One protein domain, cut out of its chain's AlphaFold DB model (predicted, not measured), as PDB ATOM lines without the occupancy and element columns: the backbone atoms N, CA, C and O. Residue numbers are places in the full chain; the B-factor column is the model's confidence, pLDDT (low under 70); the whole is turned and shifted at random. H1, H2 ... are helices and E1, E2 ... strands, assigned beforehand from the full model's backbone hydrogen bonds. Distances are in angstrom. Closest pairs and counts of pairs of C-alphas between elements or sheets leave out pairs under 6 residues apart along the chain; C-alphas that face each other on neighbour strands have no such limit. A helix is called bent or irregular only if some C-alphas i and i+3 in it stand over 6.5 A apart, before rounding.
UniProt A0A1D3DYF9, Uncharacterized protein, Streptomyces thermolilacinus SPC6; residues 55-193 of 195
ATOM      1  N   ARG A  55     -55.139  25.412 -34.257       88.69
ATOM      2  CA  ARG A  55     -54.113  24.475 -34.755       88.69
ATOM      3  C   ARG A  55     -53.462  23.643 -33.644       88.69
ATOM      4  O   ARG A  55     -52.549  22.872 -33.918       88.69
ATOM      5  N   GLY A  56     -53.897  23.815 -32.396       87.62
ATOM      6  CA  GLY A  56     -53.402  23.087 -31.234       87.62
ATOM      7  C   GLY A  56     -52.247  23.764 -30.501       87.62
ATOM      8  O   GLY A  56     -51.746  23.187 -29.539       87.62
ATOM      9  N   THR A  57     -51.814  24.966 -30.902       89.56
ATOM     10  CA  THR A  57     -50.818  25.717 -30.115       89.56
ATOM     11  C   THR A  57     -51.412  26.139 -28.770       89.56
ATOM     12  O   THR A  57     -52.577  26.522 -28.692       89.56
ATOM     13  N   GLU A  58     -50.622  26.067 -27.700       87.12
ATOM     14  CA  GLU A  58     -51.038  26.571 -26.383       87.12
ATOM     15  C   GLU A  58     -50.366  27.901 -26.035       87.12
ATOM     16  O   GLU A  58     -50.906  28.674 -25.248       87.12
ATOM     17  N   THR A  59     -49.202  28.175 -26.633       89.12
ATOM     18  CA  THR A  59     -48.491  29.453 -26.526       89.12
ATOM     19  C   THR A  59     -48.086  29.941 -27.909       89.12
ATOM     20  O   THR A  59     -47.509  29.192 -28.701       89.12
ATOM     21  N   ALA A  60     -48.345  31.214 -28.194       87.50
ATOM     22  CA  ALA A  60     -47.961  31.860 -29.439       87.50
ATOM     23  C   ALA A  60     -47.309  33.223 -29.174       87.50
ATOM     24  O   ALA A  60     -47.908  34.087 -28.534       87.50
ATOM     25  N   CYS A  61     -46.104  33.435 -29.713       86.06
ATOM     26  CA  CYS A  61     -45.451  34.748 -29.720       86.06
ATOM     27  C   CYS A  61     -45.564  35.387 -31.107       86.06
ATOM     28  O   CYS A  61     -45.340  34.732 -32.132       86.06
ATOM     29  N   ARG A  62     -45.888  36.676 -31.140       80.88
ATOM     30  CA  ARG A  62     -46.170  37.434 -32.361       80.88
ATOM     31  C   ARG A  62     -44.930  38.032 -33.005       80.88
ATOM     32  O   ARG A  62     -43.825  38.025 -32.466       80.88
ATOM     33  N   ARG A  63     -45.140  38.611 -34.186       82.31
ATOM     34  CA  ARG A  63     -44.202  39.545 -34.804       82.31
ATOM     35  C   ARG A  63     -44.510  40.971 -34.342       82.31
ATOM     36  O   ARG A  63     -45.605  41.475 -34.576       82.31
ATOM     37  N   SER A  64     -43.519  41.632 -33.750       78.38
ATOM     38  CA  SER A  64     -43.580  43.065 -33.452       78.38
ATOM     39  C   SER A  64     -43.093  43.872 -34.657       78.38
ATOM     40  O   SER A  64     -42.002  43.621 -35.172       78.38
ATOM     41  N   LEU A  65     -43.896  44.828 -35.112       82.00
ATOM     42  CA  LEU A  65     -43.550  45.800 -36.150       82.00
ATOM     43  C   LEU A  65     -43.650  47.215 -35.583       82.00
ATOM     44  O   LEU A  65     -44.400  47.423 -34.633       82.00
ATOM     45  N   PRO A  66     -42.937  48.197 -36.150       81.00
ATOM     46  CA  PRO A  66     -43.165  49.580 -35.776       81.00
ATOM     47  C   PRO A  66     -44.599  50.007 -36.098       81.00
ATOM     48  O   PRO A  66     -45.227  49.554 -37.067       81.00
ATOM     49  N   ARG A  67     -45.110  50.889 -35.252       79.75
ATOM     50  CA  ARG A  67     -46.307  51.686 -35.498       79.75
ATOM     51  C   ARG A  67     -46.210  52.434 -36.829       79.75
ATOM     52  O   ARG A  67     -45.151  52.944 -37.182       79.75
ATOM     53  N   ARG A  68     -47.300  52.418 -37.604       72.88
ATOM     54  CA  ARG A  68     -47.344  53.015 -38.955       72.88
ATOM     55  C   ARG A  68     -47.540  54.530 -38.903       72.88
ATOM     56  O   ARG A  68     -47.043  55.222 -39.778       72.88
ATOM     57  N   ASP A  69     -48.231  55.002 -37.874       74.25
ATOM     58  CA  ASP A  69     -48.518  56.404 -37.561       74.25
ATOM     59  C   ASP A  69     -47.274  57.184 -37.117       74.25
ATOM     60  O   ASP A  69     -47.171  58.378 -37.364       74.25
ATOM     61  N   GLU A  70     -46.266  56.512 -36.556       74.75
ATOM     62  CA  GLU A  70     -45.013  57.160 -36.143       74.75
ATOM     63  C   GLU A  70     -44.038  57.435 -37.311       74.75
ATOM     64  O   GLU A  70     -42.876  57.779 -37.066       74.75
ATOM     65  N   SER A  71     -44.493  57.264 -38.562       80.12
ATOM     66  CA  SER A  71     -43.731  57.467 -39.805       80.12
ATOM     67  C   SER A  71     -42.300  56.915 -39.721       80.12
ATOM     68  O   SER A  71     -41.331  57.677 -39.761       80.12
ATOM     69  N   PRO A  72     -42.138  55.589 -39.538       80.31
ATOM     70  CA  PRO A  72     -40.828  54.985 -39.354       80.31
ATOM     71  C   PRO A  72     -39.953  55.199 -40.587       80.31
ATOM     72  O   PRO A  72     -40.365  54.922 -41.718       80.31
ATOM     73  N   SER A  73     -38.711  55.607 -40.357       84.62
ATOM     74  CA  SER A  73     -37.682  55.611 -41.393       84.62
ATOM     75  C   SER A  73     -37.484  54.196 -41.962       84.62
ATOM     76  O   SER A  73     -37.773  53.189 -41.307       84.62
ATOM     77  N   LEU A  74     -36.965  54.084 -43.190       85.00
ATOM     78  CA  LEU A  74     -36.644  52.784 -43.798       85.00
ATOM     79  C   LEU A  74     -35.817  51.861 -42.876       85.00
ATOM     80  O   LEU A  74     -36.195  50.693 -42.733       85.00
ATOM     81  N   PRO A  75     -34.753  52.327 -42.187       81.25
ATOM     82  CA  PRO A  75     -34.046  51.478 -41.233       81.25
ATOM     83  C   PRO A  75     -34.924  51.057 -40.046       81.25
ATOM     84  O   PRO A  75     -34.940  49.876 -39.711       81.25
ATOM     85  N   GLU A  76     -35.720  51.941 -39.441       82.62
ATOM     86  CA  GLU A  76     -36.637  51.553 -38.350       82.62
ATOM     87  C   GLU A  76     -37.675  50.516 -38.811       82.62
ATOM     88  O   GLU A  76     -38.030  49.599 -38.065       82.62
ATOM     89  N   ARG A  77     -38.129  50.616 -40.063       83.50
ATOM     90  CA  ARG A  77     -39.124  49.715 -40.652       83.50
ATOM     91  C   ARG A  77     -38.594  48.304 -40.900       83.50
ATOM     92  O   ARG A  77     -39.360  47.348 -40.756       83.50
ATOM     93  N   TYR A  78     -37.321  48.163 -41.268       82.00
ATOM     94  CA  TYR A  78     -36.756  46.882 -41.707       82.00
ATOM     95  C   TYR A  78     -35.643  46.351 -40.804       82.00
ATOM     96  O   TYR A  78     -35.679  45.174 -40.435       82.00
ATOM     97  N   LEU A  79     -34.690  47.195 -40.406       77.81
ATOM     98  CA  LEU A  79     -33.544  46.785 -39.597       77.81
ATOM     99  C   LEU A  79     -33.989  46.350 -38.202       77.81
ATOM    100  O   LEU A  79     -33.558  45.303 -37.730       77.81
ATOM    101  N   LEU A  80     -34.891  47.095 -37.558       74.31
ATOM    102  CA  LEU A  80     -35.349  46.753 -36.211       74.31
ATOM    103  C   LEU A  80     -36.058  45.381 -36.174       74.31
ATOM    104  O   LEU A  80     -35.623  44.528 -35.395       74.31
ATOM    105  N   PRO A  81     -37.070  45.081 -37.019       78.75
ATOM    106  CA  PRO A  81     -37.649  43.737 -37.066       78.75
ATOM    107  C   PRO A  81     -36.644  42.641 -37.438       78.75
ATOM    108  O   PRO A  81     -36.771  41.519 -36.941       78.75
ATOM    109  N   ALA A  82     -35.659  42.941 -38.292       81.06
ATOM    110  CA  ALA A  82     -34.612  41.993 -38.662       81.06
ATOM    111  C   ALA A  82     -33.694  41.671 -37.473       81.06
ATOM    112  O   ALA A  82     -33.475  40.497 -37.179       81.06
ATOM    113  N   VAL A  83     -33.233  42.685 -36.735       79.94
ATOM    114  CA  VAL A  83     -32.413  42.513 -35.528       79.94
ATOM    115  C   VAL A  83     -33.184  41.735 -34.467       79.94
ATOM    116  O   VAL A  83     -32.662  40.757 -33.941       79.94
ATOM    117  N   VAL A  84     -34.450  42.079 -34.213       77.06
ATOM    118  CA  VAL A  84     -35.313  41.331 -33.281       77.06
ATOM    119  C   VAL A  84     -35.477  39.872 -33.729       77.06
ATOM    120  O   VAL A  84     -35.441  38.957 -32.906       77.06
ATOM    121  N   GLY A  85     -35.629  39.627 -35.034       79.38
ATOM    122  CA  GLY A  85     -35.663  38.280 -35.608       79.38
ATOM    123  C   GLY A  85     -34.363  37.500 -35.383       79.38
ATOM    124  O   GLY A  85     -34.409  36.352 -34.942       79.38
ATOM    125  N   ALA A  86     -33.212  38.132 -35.611       80.62
ATOM    126  CA  ALA A  86     -31.898  37.542 -35.367       80.62
ATOM    127  C   ALA A  86     -31.672  37.251 -33.873       80.62
ATOM    128  O   ALA A  86     -31.228  36.160 -33.518       80.62
ATOM    129  N   THR A  87     -32.061  38.168 -32.979       76.50
ATOM    130  CA  THR A  87     -32.022  37.948 -31.526       76.50
ATOM    131  C   THR A  87     -32.929  36.790 -31.111       76.50
ATOM    132  O   THR A  87     -32.560  36.010 -30.237       76.50
ATOM    133  N   ALA A  88     -34.084  36.613 -31.762       77.19
ATOM    134  CA  ALA A  88     -34.960  35.471 -31.509       77.19
ATOM    135  C   ALA A  88     -34.317  34.138 -31.909       77.19
ATOM    136  O   ALA A  88     -34.444  33.156 -31.176       77.19
ATOM    137  N   LEU A  89     -33.607  34.104 -33.041       80.69
ATOM    138  CA  LEU A  89     -32.859  32.923 -33.471       80.69
ATOM    139  C   LEU A  89     -31.702  32.624 -32.513       80.69
ATOM    140  O   LEU A  89     -31.570  31.494 -32.050       80.69
ATOM    141  N   TYR A  90     -30.924  33.641 -32.137       81.38
ATOM    142  CA  TYR A  90     -29.865  33.509 -31.137       81.38
ATOM    143  C   TYR A  90     -30.410  33.002 -29.791       81.38
ATOM    144  O   TYR A  90     -29.851  32.085 -29.190       81.38
ATOM    145  N   GLY A  91     -31.556  33.529 -29.349       80.06
ATOM    146  CA  GLY A  91     -32.230  33.110 -28.122       80.06
ATOM    147  C   GLY A  91     -32.598  31.623 -28.091       80.06
ATOM    148  O   GLY A  91     -32.623  31.049 -27.008       80.06
ATOM    149  N   ARG A  92     -32.820  30.972 -29.244       81.69
ATOM    150  CA  ARG A  92     -33.044  29.513 -29.333       81.69
ATOM    151  C   ARG A  92     -31.784  28.690 -29.092       81.69
ATOM    152  O   ARG A  92     -31.880  27.532 -28.682       81.69
ATOM    153  N   CYS A  93     -30.621  29.254 -29.394       81.12
ATOM    154  CA  CYS A  93     -29.326  28.588 -29.266       81.12
ATOM    155  C   CYS A  93     -28.632  28.913 -27.939       81.12
ATOM    156  O   CYS A  93     -27.750  28.171 -27.516       81.12
ATOM    157  N   ARG A  94     -29.038  29.991 -27.262       82.81
ATOM    158  CA  ARG A  94     -28.464  30.416 -25.983       82.81
ATOM    159  C   ARG A  94     -28.629  29.329 -24.914       82.81
ATOM    160  O   ARG A  94     -29.751  28.938 -24.596       82.81
ATOM    161  N   ALA A  95     -27.514  28.918 -24.305       82.00
ATOM    162  CA  ALA A  95     -27.478  27.882 -23.267       82.00
ATOM    163  C   ALA A  95     -28.436  28.173 -22.099       82.00
ATOM    164  O   ALA A  95     -29.160  27.288 -21.667       82.00
ATOM    165  N   ALA A  96     -28.540  29.436 -21.670       81.12
ATOM    166  CA  ALA A  96     -29.458  29.851 -20.604       81.12
ATOM    167  C   ALA A  96     -30.939  29.511 -20.879       81.12
ATOM    168  O   ALA A  96     -31.717  29.358 -19.945       81.12
ATOM    169  N   HIS A  97     -31.340  29.385 -22.148       83.12
ATOM    170  CA  HIS A  97     -32.712  29.043 -22.530       83.12
ATOM    171  C   HIS A  97     -32.889  27.565 -22.901       83.12
ATOM    172  O   HIS A  97     -34.009  27.135 -23.201       83.12
ATOM    173  N   ARG A  98     -31.799  26.789 -22.902       83.50
ATOM    174  CA  ARG A  98     -31.783  25.350 -23.162       83.50
ATOM    175  C   ARG A  98     -31.564  24.626 -21.845       83.50
ATOM    176  O   ARG A  98     -30.443  24.477 -21.380       83.50
ATOM    177  N   HIS A  99     -32.660  24.186 -21.250       87.31
ATOM    178  CA  HIS A  99     -32.649  23.404 -20.024       87.31
ATOM    179  C   HIS A  99     -33.601  22.215 -20.198       87.31
ATOM    180  O   HIS A  99     -34.664  22.419 -20.791       87.31
ATOM    181  N   PRO A 100     -33.285  21.016 -19.672       88.38
ATOM    182  CA  PRO A 100     -34.135  19.826 -19.804       88.38
ATOM    183  C   PRO A 100     -35.579  20.009 -19.318       88.38
ATOM    184  O   PRO A 100     -36.483  19.335 -19.792       88.38
ATOM    185  N   ARG A 101     -35.802  20.957 -18.399       91.50
ATOM    186  CA  ARG A 101     -37.141  21.325 -17.900       91.50
ATOM    187  C   ARG A 101     -38.068  21.911 -18.969       91.50
ATOM    188  O   ARG A 101     -39.277  21.907 -18.788       91.50
ATOM    189  N   PHE A 102     -37.515  22.465 -20.047       91.19
ATOM    190  CA  PHE A 102     -38.304  23.115 -21.086       91.19
ATOM    191  C   PHE A 102     -38.695  22.110 -22.167       91.19
ATOM    192  O   PHE A 102     -37.840  21.558 -22.854       91.19
ATOM    193  N   GLN A 103     -39.998  21.956 -22.376       92.31
ATOM    194  CA  GLN A 103     -40.575  21.084 -23.396       92.31
ATOM    195  C   GLN A 103     -40.599  21.730 -24.794       92.31
ATOM    196  O   GLN A 103     -40.867  21.054 -25.783       92.31
ATOM    197  N   ALA A 104     -40.336  23.039 -24.894       89.44
ATOM    198  CA  ALA A 104     -40.341  23.782 -26.154       89.44
ATOM    199  C   ALA A 104     -39.131  24.730 -26.292       89.44
ATOM    200  O   ALA A 104     -38.602  25.232 -25.286       89.44
ATOM    201  N   PRO A 105     -38.698  25.043 -27.530       86.25
ATOM    202  CA  PRO A 105     -37.634  26.010 -27.761       86.25
ATOM    203  C   PRO A 105     -38.064  27.419 -27.348       86.25
ATOM    204  O   PRO A 105     -39.240  27.779 -27.391       86.25
ATOM    205  N   TYR A 106     -37.085  28.246 -26.991       85.94
ATOM    206  CA  TYR A 106     -37.332  29.649 -26.685       85.94
ATOM    207  C   TYR A 106     -37.858  30.401 -27.909       85.94
ATOM    208  O   TYR A 106     -37.321  30.294 -29.017       85.94
ATOM    209  N   VAL A 107     -38.891  31.210 -27.704       84.06
ATOM    210  CA  VAL A 107     -39.389  32.142 -28.710       84.06
ATOM    211  C   VAL A 107     -39.359  33.527 -28.097       84.06
ATOM    212  O   VAL A 107     -40.092  33.786 -27.154       84.06
ATOM    213  N   LEU A 108     -38.520  34.414 -28.636       81.50
ATOM    214  CA  LEU A 108     -38.423  35.785 -28.138       81.50
ATOM    215  C   LEU A 108     -39.809  36.427 -28.085       81.50
ATOM    216  O   LEU A 108     -40.475  36.517 -29.123       81.50
ATOM    217  N   CYS A 109     -40.180  36.853 -26.880       78.12
ATOM    218  CA  CYS A 109     -41.399  37.578 -26.574       78.12
ATOM    219  C   CYS A 109     -41.072  38.912 -25.890       78.12
ATOM    220  O   CYS A 109     -40.033  39.075 -25.246       78.12
ATOM    221  N   HIS A 110     -41.985  39.853 -26.052       74.31
ATOM    222  CA  HIS A 110     -42.042  41.180 -25.463       74.31
ATOM    223  C   HIS A 110     -43.446  41.337 -24.866       74.31
ATOM    224  O   HIS A 110     -44.387  40.675 -25.302       74.31
ATOM    225  N   GLY A 111     -43.637  42.235 -23.901       66.44
ATOM    226  CA  GLY A 111     -44.888  42.263 -23.127       66.44
ATOM    227  C   GLY A 111     -46.188  42.551 -23.858       66.44
ATOM    228  O   GLY A 111     -47.254  42.408 -23.274       66.44
ATOM    229  N   HIS A 112     -46.129  42.898 -25.137       73.38
ATOM    230  CA  HIS A 112     -47.294  43.096 -25.995       73.38
ATOM    231  C   HIS A 112     -47.514  41.971 -27.020       73.38
ATOM    232  O   HIS A 112     -48.468  42.037 -27.794       73.38
ATOM    233  N   ASP A 113     -46.636  40.965 -27.081       81.25
ATOM    234  CA  ASP A 113     -46.569  40.012 -28.196       81.25
ATOM    235  C   ASP A 113     -46.813  38.538 -27.803       81.25
ATOM    236  O   ASP A 113     -46.757  37.666 -28.671       81.25
ATOM    237  N   LEU A 114     -47.146  38.257 -26.540       86.06
ATOM    238  CA  LEU A 114     -47.355  36.905 -26.010       86.06
ATOM    239  C   LEU A 114     -48.852  36.559 -25.878       86.06
ATOM    240  O   LEU A 114     -49.644  37.359 -25.383       86.06
ATOM    241  N   ALA A 115     -49.246  35.354 -26.300       86.88
ATOM    242  CA  ALA A 115     -50.592  34.807 -26.118       86.88
ATOM    243  C   ALA A 115     -50.534  33.366 -25.588       86.88
ATOM    244  O   ALA A 115     -49.758  32.555 -26.094       86.88
ATOM    245  N   LEU A 116     -51.375  33.048 -24.600       86.75
ATOM    246  CA  LEU A 116     -51.519  31.711 -24.017       86.75
ATOM    247  C   LEU A 116     -52.994  31.306 -23.993       86.75
ATOM    248  O   LEU A 116     -53.874  32.163 -23.895       86.75
ATOM    249  N   THR A 117     -53.267  30.004 -24.022       84.88
ATOM    250  CA  THR A 117     -54.596  29.495 -23.662       84.88
ATOM    251  C   THR A 117     -54.867  29.738 -22.176       84.88
ATOM    252  O   THR A 117     -53.952  29.704 -21.349       84.88
ATOM    253  N   ALA A 118     -56.135  29.945 -21.815       81.75
ATOM    254  CA  ALA A 118     -56.528  30.168 -20.422       81.75
ATOM    255  C   ALA A 118     -56.089  29.008 -19.509       81.75
ATOM    256  O   ALA A 118     -55.540  29.233 -18.433       81.75
ATOM    257  N   ALA A 119     -56.242  27.765 -19.976       79.81
ATOM    258  CA  ALA A 119     -55.821  26.582 -19.233       79.81
ATOM    259  C   ALA A 119     -54.310  26.576 -18.951       79.81
ATOM    260  O   ALA A 119     -53.901  26.317 -17.820       79.81
ATOM    261  N   LEU A 120     -53.471  26.893 -19.945       86.25
ATOM    262  CA  LEU A 120     -52.025  26.966 -19.735       86.25
ATOM    263  C   LEU A 120     -51.651  28.135 -18.816       86.25
ATOM    264  O   LEU A 120     -50.797  27.969 -17.947       86.25
ATOM    265  N   HIS A 121     -52.306  29.288 -18.962       86.12
ATOM    266  CA  HIS A 121     -52.085  30.442 -18.091       86.12
ATOM    267  C   HIS A 121     -52.339  30.105 -16.613       86.12
ATOM    268  O   HIS A 121     -51.522  30.442 -15.755       86.12
ATOM    269  N   LEU A 122     -53.426  29.381 -16.329       85.50
ATOM    270  CA  LEU A 122     -53.758  28.903 -14.988       85.50
ATOM    271  C   LEU A 122     -52.749  27.870 -14.474       85.50
ATOM    272  O   LEU A 122     -52.293  28.002 -13.341       85.50
ATOM    273  N   ARG A 123     -52.320  26.905 -15.305       88.94
ATOM    274  CA  ARG A 123     -51.259  25.944 -14.932       88.94
ATOM    275  C   ARG A 123     -49.945  26.635 -14.575       88.94
ATOM    276  O   ARG A 123     -49.258  26.197 -13.665       88.94
ATOM    277  N   CYS A 124     -49.626  27.733 -15.257       88.81
ATOM    278  CA  CYS A 124     -48.442  28.528 -14.947       88.81
ATOM    279  C   CYS A 124     -48.576  29.312 -13.630       88.81
ATOM    280  O   CYS A 124     -47.568  29.822 -13.151       88.81
ATOM    281  N   GLY A 125     -49.778  29.470 -13.063       87.19
ATOM    282  CA  GLY A 125     -50.035  30.344 -11.911       87.19
ATOM    283  C   GLY A 125     -50.181  31.828 -12.276       87.19
ATOM    284  O   GLY A 125     -49.960  32.698 -11.439       87.19
ATOM    285  N   GLY A 126     -50.507  32.135 -13.535       83.81
ATOM    286  CA  GLY A 126     -50.757  33.494 -14.013       83.81
ATOM    287  C   GLY A 126     -49.521  34.397 -14.140       83.81
ATOM    288  O   GLY A 126     -48.378  33.976 -13.943       83.81
ATOM    289  N   THR A 127     -49.722  35.662 -14.518       83.62
ATOM    290  CA  THR A 127     -48.627  36.641 -14.665       83.62
ATOM    291  C   THR A 127     -48.172  37.163 -13.303       83.62
ATOM    292  O   THR A 127     -48.992  37.568 -12.482       83.62
ATOM    293  N   SER A 128     -46.856  37.209 -13.077       80.06
ATOM    294  CA  SER A 128     -46.292  37.789 -11.853       80.06
ATOM    295  C   SER A 128     -46.624  39.282 -11.731       80.06
ATOM    296  O   SER A 128     -46.539  40.028 -12.712       80.06
ATOM    297  N   ARG A 129     -46.957  39.730 -10.515       80.81
ATOM    298  CA  ARG A 129     -47.177  41.143 -10.169       80.81
ATOM    299  C   ARG A 129     -45.848  41.815  -9.805       80.81
ATOM    300  O   ARG A 129     -45.642  42.223  -8.669       80.81
ATOM    301  N   ALA A 130     -44.935  41.872 -10.769       76.00
ATOM    302  CA  ALA A 130     -43.643  42.539 -10.625       76.00
ATOM    303  C   ALA A 130     -43.677  43.958 -11.231       76.00
ATOM    304  O   ALA A 130     -44.385  44.170 -12.225       76.00
ATOM    305  N   PRO A 131     -42.904  44.915 -10.677       76.94
ATOM    306  CA  PRO A 131     -42.733  46.238 -11.275       76.94
ATOM    307  C   PRO A 131     -42.102  46.132 -12.673       76.94
ATOM    308  O   PRO A 131     -41.437  45.144 -12.999       76.94
ATOM    309  N   LEU A 132     -42.319  47.139 -13.521       71.19
ATOM    310  CA  LEU A 132     -41.924  47.109 -14.938       71.19
ATOM    311  C   LEU A 132     -40.396  47.043 -15.133       71.19
ATOM    312  O   LEU A 132     -39.910  46.470 -16.115       71.19
ATOM    313  N   GLU A 133     -39.667  47.623 -14.183       72.81
ATOM    314  CA  GLU A 133     -38.209  47.655 -14.046       72.81
ATOM    315  C   GLU A 133     -37.626  46.311 -13.609       72.81
ATOM    316  O   GLU A 133     -36.428  46.061 -13.772       72.81
ATOM    317  N   GLY A 134     -38.473  45.448 -13.046       74.12
ATOM    318  CA  GLY A 134     -38.109  44.117 -12.601       74.12
ATOM    319  C   GLY A 134     -37.769  43.164 -13.754       74.12
ATOM    320  O   GLY A 134     -37.715  43.550 -14.930       74.12
ATOM    321  N   PRO A 135     -37.531  41.881 -13.428       76.69
ATOM    322  CA  PRO A 135     -37.312  40.845 -14.428       76.69
ATOM    323  C   PRO A 135     -38.438  40.831 -15.475       76.69
ATOM    324  O   PRO A 135     -39.595  41.080 -15.122       76.69
ATOM    325  N   PRO A 136     -38.148  40.523 -16.752       82.50
ATOM    326  CA  PRO A 136     -39.174  40.510 -17.787       82.50
ATOM    327  C   PRO A 136     -40.280  39.490 -17.464       82.50
ATOM    328  O   PRO A 136     -40.109  38.282 -17.637       82.50
ATOM    329  N   LYS A 137     -41.438  39.983 -17.010       84.44
ATOM    330  CA  LYS A 137     -42.587  39.152 -16.608       84.44
ATOM    331  C   LYS A 137     -43.087  38.240 -17.730       84.44
ATOM    332  O   LYS A 137     -43.555  37.137 -17.467       84.44
ATOM    333  N   ASP A 138     -42.942  38.690 -18.971       86.12
ATOM    334  CA  ASP A 138     -43.404  37.980 -20.163       86.12
ATOM    335  C   ASP A 138     -42.487  36.800 -20.479       86.12
ATOM    336  O   ASP A 138     -42.964  35.707 -20.767       86.12
ATOM    337  N   VAL A 139     -41.173  36.988 -20.315       87.19
ATOM    338  CA  VAL A 139     -40.188  35.905 -20.429       87.19
ATOM    339  C   VAL A 139     -40.399  34.886 -19.314       87.19
ATOM    340  O   VAL A 139     -40.425  33.692 -19.584       87.19
ATOM    341  N   ALA A 140     -40.643  35.340 -18.081       89.06
ATOM    342  CA  ALA A 140     -40.937  34.444 -16.963       89.06
ATOM    343  C   ALA A 140     -42.245  33.652 -17.158       89.06
ATOM    344  O   ALA A 140     -42.349  32.498 -16.741       89.06
ATOM    345  N   LEU A 141     -43.268  34.254 -17.775       90.00
ATOM    346  CA  LEU A 141     -44.503  33.552 -18.126       90.00
ATOM    347  C   LEU A 141     -44.289  32.574 -19.288       90.00
ATOM    348  O   LEU A 141     -44.785  31.452 -19.225       90.00
ATOM    349  N   LEU A 142     -43.528  32.964 -20.311       89.81
ATOM    350  CA  LEU A 142     -43.151  32.086 -21.416       89.81
ATOM    351  C   LEU A 142     -42.371  30.868 -20.913       89.81
ATOM    352  O   LEU A 142     -42.680  29.751 -21.309       89.81
ATOM    353  N   ASP A 143     -41.378  31.065 -20.048       91.12
ATOM    354  CA  ASP A 143     -40.549  29.973 -19.537       91.12
ATOM    355  C   ASP A 143     -41.368  28.981 -18.707       91.12
ATOM    356  O   ASP A 143     -41.269  27.781 -18.952       91.12
ATOM    357  N   ARG A 144     -42.278  29.455 -17.841       92.12
ATOM    358  CA  ARG A 144     -43.260  28.578 -17.172       92.12
ATOM    359  C   ARG A 144     -44.169  27.863 -18.176       92.12
ATOM    360  O   ARG A 144     -44.400  26.664 -18.062       92.12
ATOM    361  N   GLY A 145     -44.632  28.561 -19.213       91.44
ATOM    362  CA  GLY A 145     -45.418  27.954 -20.291       91.44
ATOM    363  C   GLY A 145     -44.676  26.810 -20.987       91.44
ATOM    364  O   GLY A 145     -45.256  25.756 -21.241       91.44
ATOM    365  N   ARG A 146     -43.372  26.984 -21.225       94.00
ATOM    366  CA  ARG A 146     -42.485  25.980 -21.832       94.00
ATOM    367  C   ARG A 146     -42.195  24.803 -20.905       94.00
ATOM    368  O   ARG A 146     -41.907  23.722 -21.405       94.00
ATOM    369  N   GLU A 147     -42.249  24.984 -19.590       93.81
ATOM    370  CA  GLU A 147     -42.153  23.878 -18.623       93.81
ATOM    371  C   GLU A 147     -43.401  22.986 -18.653       93.81
ATOM    372  O   GLU A 147     -43.300  21.776 -18.459       93.81
ATOM    373  N   HIS A 148     -44.567  23.558 -18.967       92.88
ATOM    374  CA  HIS A 148     -45.851  22.851 -18.988       92.88
ATOM    375  C   HIS A 148     -46.340  22.425 -20.380       92.88
ATOM    376  O   HIS A 148     -47.326  21.691 -20.466       92.88
ATOM    377  N   SER A 149     -45.716  22.895 -21.465       92.38
ATOM    378  CA  SER A 149     -46.179  22.622 -22.828       92.38
ATOM    379  C   SER A 149     -45.062  22.638 -23.867       92.38
ATOM    380  O   SER A 149     -44.260  23.570 -23.942       92.38
ATOM    381  N   HIS A 150     -45.080  21.647 -24.761       92.50
ATOM    382  CA  HIS A 150     -44.274  21.627 -25.987       92.50
ATOM    383  C   HIS A 150     -44.919  22.425 -27.138       92.50
ATOM    384  O   HIS A 150     -44.287  22.670 -28.165       92.50
ATOM    385  N   ARG A 151     -46.180  22.859 -26.992       91.62
ATOM    386  CA  ARG A 151     -46.985  23.457 -28.071       91.62
ATOM    387  C   ARG A 151     -46.803  24.973 -28.160       91.62
ATOM    388  O   ARG A 151     -47.770  25.737 -28.140       91.62
ATOM    389  N   THR A 152     -45.543  25.396 -28.253       89.19
ATOM    390  CA  THR A 152     -45.145  26.807 -28.364       89.19
ATOM    391  C   THR A 152     -44.756  27.148 -29.799       89.19
ATOM    392  O   THR A 152     -43.903  26.487 -30.389       89.19
ATOM    393  N   SER A 153     -45.343  28.209 -30.357       87.00
ATOM    394  CA  SER A 153     -45.093  28.634 -31.737       87.00
ATOM    395  C   SER A 153     -44.752  30.120 -31.852       87.00
ATOM    396  O   SER A 153     -45.187  30.957 -31.060       87.00
ATOM    397  N   ARG A 154     -43.985  30.467 -32.893       85.44
ATOM    398  CA  ARG A 154     -43.848  31.853 -33.353       85.44
ATOM    399  C   ARG A 154     -44.859  32.083 -34.471       85.44
ATOM    400  O   ARG A 154     -44.661  31.629 -35.596       85.44
ATOM    401  N   ALA A 155     -45.920  32.815 -34.172       84.06
ATOM    402  CA  ALA A 155     -47.009  33.063 -35.100       84.06
ATOM    403  C   ALA A 155     -46.733  34.312 -35.945       84.06
ATOM    404  O   ALA A 155     -47.092  35.429 -35.578       84.06
ATOM    405  N   GLY A 156     -46.097  34.137 -37.108       74.94
ATOM    406  CA  GLY A 156     -45.712  35.255 -37.983       74.94
ATOM    407  C   GLY A 156     -46.886  36.076 -38.538       74.94
ATOM    408  O   GLY A 156     -46.696  37.235 -38.903       74.94
ATOM    409  N   ARG A 157     -48.089  35.487 -38.585       75.88
ATOM    410  CA  ARG A 157     -49.338  36.149 -39.005       75.88
ATOM    411  C   ARG A 157     -50.009  36.943 -37.891       75.88
ATOM    412  O   ARG A 157     -50.838  37.799 -38.177       75.88
ATOM    413  N   MET A 158     -49.650  36.679 -36.639       78.69
ATOM    414  CA  MET A 158     -50.057  37.520 -35.530       78.69
ATOM    415  C   MET A 158     -49.064  38.683 -35.458       78.69
ATOM    416  O   MET A 158     -47.885  38.487 -35.159       78.69
ATOM    417  N   VAL A 159     -49.530  39.888 -35.779       80.00
ATOM    418  CA  VAL A 159     -48.702  41.098 -35.838       80.00
ATOM    419  C   VAL A 159     -49.186  42.093 -34.794       80.00
ATOM    420  O   VAL A 159     -50.389  42.295 -34.649       80.00
ATOM    421  N   VAL A 160     -48.253  42.715 -34.077       77.31
ATOM    422  CA  VAL A 160     -48.535  43.855 -33.193       77.31
ATOM    423  C   VAL A 160     -47.654  45.025 -33.584       77.31
ATOM    424  O   VAL A 160     -46.487  44.853 -33.936       77.31
ATOM    425  N   HIS A 161     -48.236  46.216 -33.510       79.25
ATOM    426  CA  HIS A 161     -47.552  47.470 -33.749       79.25
ATOM    427  C   HIS A 161     -47.047  48.046 -32.425       79.25
ATOM    428  O   HIS A 161     -47.837  48.378 -31.546       79.25
ATOM    429  N   ALA A 162     -45.729  48.133 -32.281       77.06
ATOM    430  CA  ALA A 162     -45.054  48.665 -31.107       77.06
ATOM    431  C   ALA A 162     -44.536  50.081 -31.372       77.06
ATOM    432  O   ALA A 162     -44.105  50.398 -32.484       77.06
ATOM    433  N   SER A 163     -44.582  50.922 -30.339       80.81
ATOM    434  CA  SER A 163     -44.075  52.294 -30.402       80.81
ATOM    435  C   SER A 163     -42.551  52.340 -30.534       80.81
ATOM    436  O   SER A 163     -41.840  51.521 -29.943       80.81
ATOM    437  N   LEU A 164     -42.051  53.325 -31.281       80.88
ATOM    438  CA  LEU A 164     -40.632  53.632 -31.447       80.88
ATOM    439  C   LEU A 164     -40.116  54.654 -30.433       80.88
ATOM    440  O   LEU A 164     -38.920  54.931 -30.436       80.88
ATOM    441  N   ARG A 165     -40.958  55.174 -29.530       82.88
ATOM    442  CA  ARG A 165     -40.570  56.181 -28.522       82.88
ATOM    443  C   ARG A 165     -39.287  55.802 -27.773       82.88
ATOM    444  O   ARG A 165     -38.318  56.552 -27.793       82.88
ATOM    445  N   ARG A 166     -39.208  54.579 -27.228       82.12
ATOM    446  CA  ARG A 166     -37.983  54.072 -26.565       82.12
ATOM    447  C   ARG A 166     -36.789  53.964 -27.505       82.12
ATOM    448  O   ARG A 166     -35.677  54.295 -27.107       82.12
ATOM    449  N   LEU A 167     -37.016  53.514 -28.741       82.88
ATOM    450  CA  LEU A 167     -35.950  53.411 -29.734       82.88
ATOM    451  C   LEU A 167     -35.343  54.783 -30.032       82.88
ATOM    452  O   LEU A 167     -34.123  54.897 -30.107       82.88
ATOM    453  N   ARG A 168     -36.187  55.806 -30.167       84.00
ATOM    454  CA  ARG A 168     -35.783  57.181 -30.467       84.00
ATOM    455  C   ARG A 168     -35.148  57.870 -29.257       84.00
ATOM    456  O   ARG A 168     -34.136  58.538 -29.422       84.00
ATOM    457  N   ALA A 169     -35.668  57.642 -28.050       85.19
ATOM    458  CA  ALA A 169     -35.140  58.240 -26.823       85.19
ATOM    459  C   ALA A 169     -33.813  57.614 -26.359       85.19
ATOM    460  O   ALA A 169     -32.894  58.315 -25.946       85.19
ATOM    461  N   TRP A 170     -33.691  56.284 -26.404       83.62
ATOM    462  CA  TRP A 170     -32.514  55.578 -25.879       83.62
ATOM    463  C   TRP A 170     -31.511  55.172 -26.966       83.62
ATOM    464  O   TRP A 170     -30.375  54.801 -26.663       83.62
ATOM    465  N   GLY A 171     -31.921  55.190 -28.231       84.62
ATOM    466  CA  GLY A 171     -31.163  54.620 -29.338       84.62
ATOM    467  C   GLY A 171     -31.250  53.089 -29.406       84.62
ATOM    468  O   GLY A 171     -31.665  52.395 -28.467       84.62
ATOM    469  N   ALA A 172     -30.813  52.532 -30.540       80.75
ATOM    470  CA  ALA A 172     -30.919  51.100 -30.841       80.75
ATOM    471  C   ALA A 172     -30.200  50.208 -29.820       80.75
ATOM    472  O   ALA A 172     -30.774  49.232 -29.341       80.75
ATOM    473  N   ARG A 173     -28.967  50.555 -29.428       82.81
ATOM    474  CA  ARG A 173     -28.158  49.736 -28.510       82.81
ATOM    475  C   ARG A 173     -28.821  49.569 -27.143       82.81
ATOM    476  O   ARG A 173     -28.968  48.445 -26.673       82.81
ATOM    477  N   ARG A 174     -29.222  50.671 -26.503       86.25
ATOM    478  CA  ARG A 174     -29.857  50.645 -25.173       86.25
ATOM    479  C   ARG A 174     -31.224  49.962 -25.225       86.25
ATOM    480  O   ARG A 174     -31.532  49.164 -24.347       86.25
ATOM    481  N   THR A 175     -31.987  50.178 -26.296       82.06
ATOM    482  CA  THR A 175     -33.271  49.496 -26.523       82.06
ATOM    483  C   THR A 175     -33.101  47.984 -26.661       82.06
ATOM    484  O   THR A 175     -33.834  47.217 -26.040       82.06
ATOM    485  N   LEU A 176     -32.095  47.528 -27.411       78.19
ATOM    486  CA  LEU A 176     -31.789  46.103 -27.528       78.19
ATOM    487  C   LEU A 176     -31.330  45.507 -26.199       78.19
ATOM    488  O   LEU A 176     -31.777  44.423 -25.849       78.19
ATOM    489  N   LEU A 177     -30.489  46.210 -25.436       81.31
ATOM    490  CA  LEU A 177     -30.061  45.766 -24.105       81.31
ATOM    491  C   LEU A 177     -31.218  45.738 -23.096       81.31
ATOM    492  O   LEU A 177     -31.237  44.889 -22.213       81.31
ATOM    493  N   TRP A 178     -32.201  46.624 -23.230       80.06
ATOM    494  CA  TRP A 178     -33.428  46.587 -22.434       80.06
ATOM    495  C   TRP A 178     -34.299  45.369 -22.767       80.06
ATOM    496  O   TRP A 178     -34.828  44.714 -21.865       80.06
ATOM    497  N   CYS A 179     -34.446  45.048 -24.055       76.69
ATOM    498  CA  CYS A 179     -35.161  43.850 -24.507       76.69
ATOM    499  C   CYS A 179     -34.385  42.561 -24.194       76.69
ATOM    500  O   CYS A 179     -34.985  41.527 -23.912       76.69
ATOM    501  N   TRP A 180     -33.053  42.623 -24.193       74.19
ATOM    502  CA  TRP A 180     -32.173  41.540 -23.777       74.19
ATOM    503  C   TRP A 180     -32.106  41.496 -22.254       74.19
ATOM    504  O   TRP A 180     -31.122  41.921 -21.650       74.19
ATOM    505  N   ASP A 181     -33.147  40.938 -21.637       73.31
ATOM    506  CA  ASP A 181     -33.130  40.568 -20.217       73.31
ATOM    507  C   ASP A 181     -32.808  41.753 -19.282       73.31
ATOM    508  O   ASP A 181     -32.112  41.609 -18.281       73.31
ATOM    509  N   ARG A 182     -33.263  42.963 -19.648       78.12
ATOM    510  CA  ARG A 182     -33.046  44.206 -18.880       78.12
ATOM    511  C   ARG A 182     -31.570  44.497 -18.564       78.12
ATOM    512  O   ARG A 182     -31.261  45.061 -17.516       78.12
ATOM    513  N   ARG A 183     -30.647  44.149 -19.469       78.62
ATOM    514  CA  ARG A 183     -29.206  44.448 -19.330       78.62
ATOM    515  C   ARG A 183     -28.880  45.935 -19.349       78.62
ATOM    516  O   ARG A 183     -27.838  46.339 -18.848       78.62
ATOM    517  N   TYR A 184     -29.750  46.736 -19.945       81.69
ATOM    518  CA  TYR A 184     -29.775  48.173 -19.718       81.69
ATOM    519  C   TYR A 184     -30.897  48.482 -18.734       81.69
ATOM    520  O   TYR A 184     -32.016  48.007 -18.928       81.69
ATOM    521  N   ARG A 185     -30.595  49.274 -17.703       79.81
ATOM    522  CA  ARG A 185     -31.576  49.859 -16.791       79.81
ATOM    523  C   ARG A 185     -31.389  51.378 -16.818       79.81
ATOM    524  O   ARG A 185     -30.250  51.820 -16.659       79.81
ATOM    525  N   PRO A 186     -32.449  52.156 -17.084       78.44
ATOM    526  CA  PRO A 186     -32.382  53.609 -16.986       78.44
ATOM    527  C   PRO A 186     -32.141  54.053 -15.533       78.44
ATOM    528  O   PRO A 186     -32.328  53.261 -14.606       78.44
ATOM    529  N   ALA A 187     -31.686  55.292 -15.340       74.12
ATOM    530  CA  ALA A 187     -31.240  55.781 -14.033       74.12
ATOM    531  C   ALA A 187     -32.412  56.105 -13.087       74.12
ATOM    532  O   ALA A 187     -32.270  55.978 -11.873       74.12
ATOM    533  N   GLY A 188     -33.571  56.472 -13.642       72.69
ATOM    534  CA  GLY A 188     -34.809  56.725 -12.903       72.69
ATOM    535  C   GLY A 188     -35.993  55.915 -13.440       72.69
ATOM    536  O   GLY A 188     -36.008  55.514 -14.605       72.69
ATOM    537  N   SER A 189     -37.011  55.697 -12.602       64.88
ATOM    538  CA  SER A 189     -38.273  55.054 -13.009       64.88
ATOM    539  C   SER A 189     -39.020  55.874 -14.067       64.88
ATOM    540  O   SER A 189     -39.616  55.308 -14.979       64.88
ATOM    541  N   GLU A 190     -38.919  57.205 -14.031       65.94
ATOM    542  CA  GLU A 190     -39.523  58.083 -15.042       65.94
ATOM    543  C   GLU A 190     -38.947  57.856 -16.445       65.94
ATOM    544  O   GLU A 190     -39.692  57.819 -17.421       65.94
ATOM    545  N   GLU A 191     -37.643  57.593 -16.560       69.94
ATOM    546  CA  GLU A 191     -36.995  57.303 -17.843       69.94
ATOM    547  C   GLU A 191     -37.498  55.989 -18.475       69.94
ATOM    548  O   GLU A 191     -37.414  55.824 -19.692       69.94
ATOM    549  N   VAL A 192     -38.044  55.052 -17.681       64.38
ATOM    550  CA  VAL A 192     -38.670  53.797 -18.159       64.38
ATOM    551  C   VAL A 192     -39.973  54.087 -18.909       64.38
ATOM    552  O   VAL A 192     -40.313  53.412 -19.902       64.38
ATOM    553  N   HIS A 193     -40.690  55.100 -18.429       65.44
ATOM    554  CA  HIS A 193     -41.903  55.649 -19.007       65.44
ATOM    555  C   HIS A 193     -41.535  56.712 -20.042       65.44
ATOM    556  O   HIS A 193     -41.836  57.889 -19.877       65.44
TER     557      HIS A 193
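Overview. This is residues 55 to 193 of the 195 residues of an uncharacterized protein of Streptomyces thermolilacinus SPC6 (UniProt A0A1D3DYF9). A narrow, twisted sheet of three strands, E2, E1 and E3, has helices H1 and H3 packed on it, H3 over E2 and E1 and H1 alongside E1. The small helix H2 packs on H3 near one end of the domain, while H4 and H5 lie off the sheet, toward the other end. The printed part has 139 residues, with five named helices and three named strands in the order E1, H1, E2, H2, H3, E3, H4, H5. The mixed sheet has the order E2, E1, E3, and the class is mixed, helices and strands. The whole is compact and rounded, with a radius of gyration of the C-alphas of 15.3 A and spans of 39 by 33 by 28 A.

Along the chain. E1, residues 59 to 66, is 22.8 A long and begins at C-alpha 59 at (-48.491, 29.453, -26.526). E2 is residues 114 to 116, and E3, residues 152 to 162, is 22.0 A long and bends by 78 degrees at residue 157. H1, residues 74 to 93, is 29.2 A long, from C-alpha 74 at (-36.644, 52.784, -43.798). H3, residues 137 to 148, is 16.8 A long, and H2 is residues 118 to 123. H4, residues 165 to 179, is 14.1 A long. H5, residues 189 to 192, ends at C-alpha 192 at (-38.670, 53.797, -18.159). H4 is irregular, C-alphas 169 and 172 being 9.2 A apart, and H1 only just, C-alphas 77 and 80 being 6.54 A apart.

Arrangement. E1 and E3 are parallel at 29 degrees, with N 65 and O 160 at 2.8 A. E2 and E1 are antiparallel at 157 degrees, with N 60 and O 115 at 2.9 A. The sheet is only just strongly twisted, its C-alphas lying up to 4.1 A off the best plane. H1 and H3 make two layers with it, helices on one face of a sheet. H3 is at a height over the sheet of 9.4 A and runs along the strands, at 25 degrees to E1 on the local plane. The closest C-alphas of H1 and E1, Pro 81 and Leu 65, are 6.3 A apart. H3, with residues 145 to 148 alone, touches H2, about perpendicular at 80 degrees; the closest C-alphas, Gly 145 and Leu 120, are 6.7 A apart. H4 is near H1 and near H5. Every O i to N i+4 pair is within hydrogen-bond range in H2 and H3, against 13 of 16 in H1 and 8 of 11 in H4; H5 is too short for one.

Size, cuts and confidence. The farthest C-alphas, of Arg 55 and Ala 187, are 44.0 A apart. The printed part has no cut. The links H1 to E2 and H2 to H3 are long. Confidence is under 70 at residue 111 and residues 189 to 193.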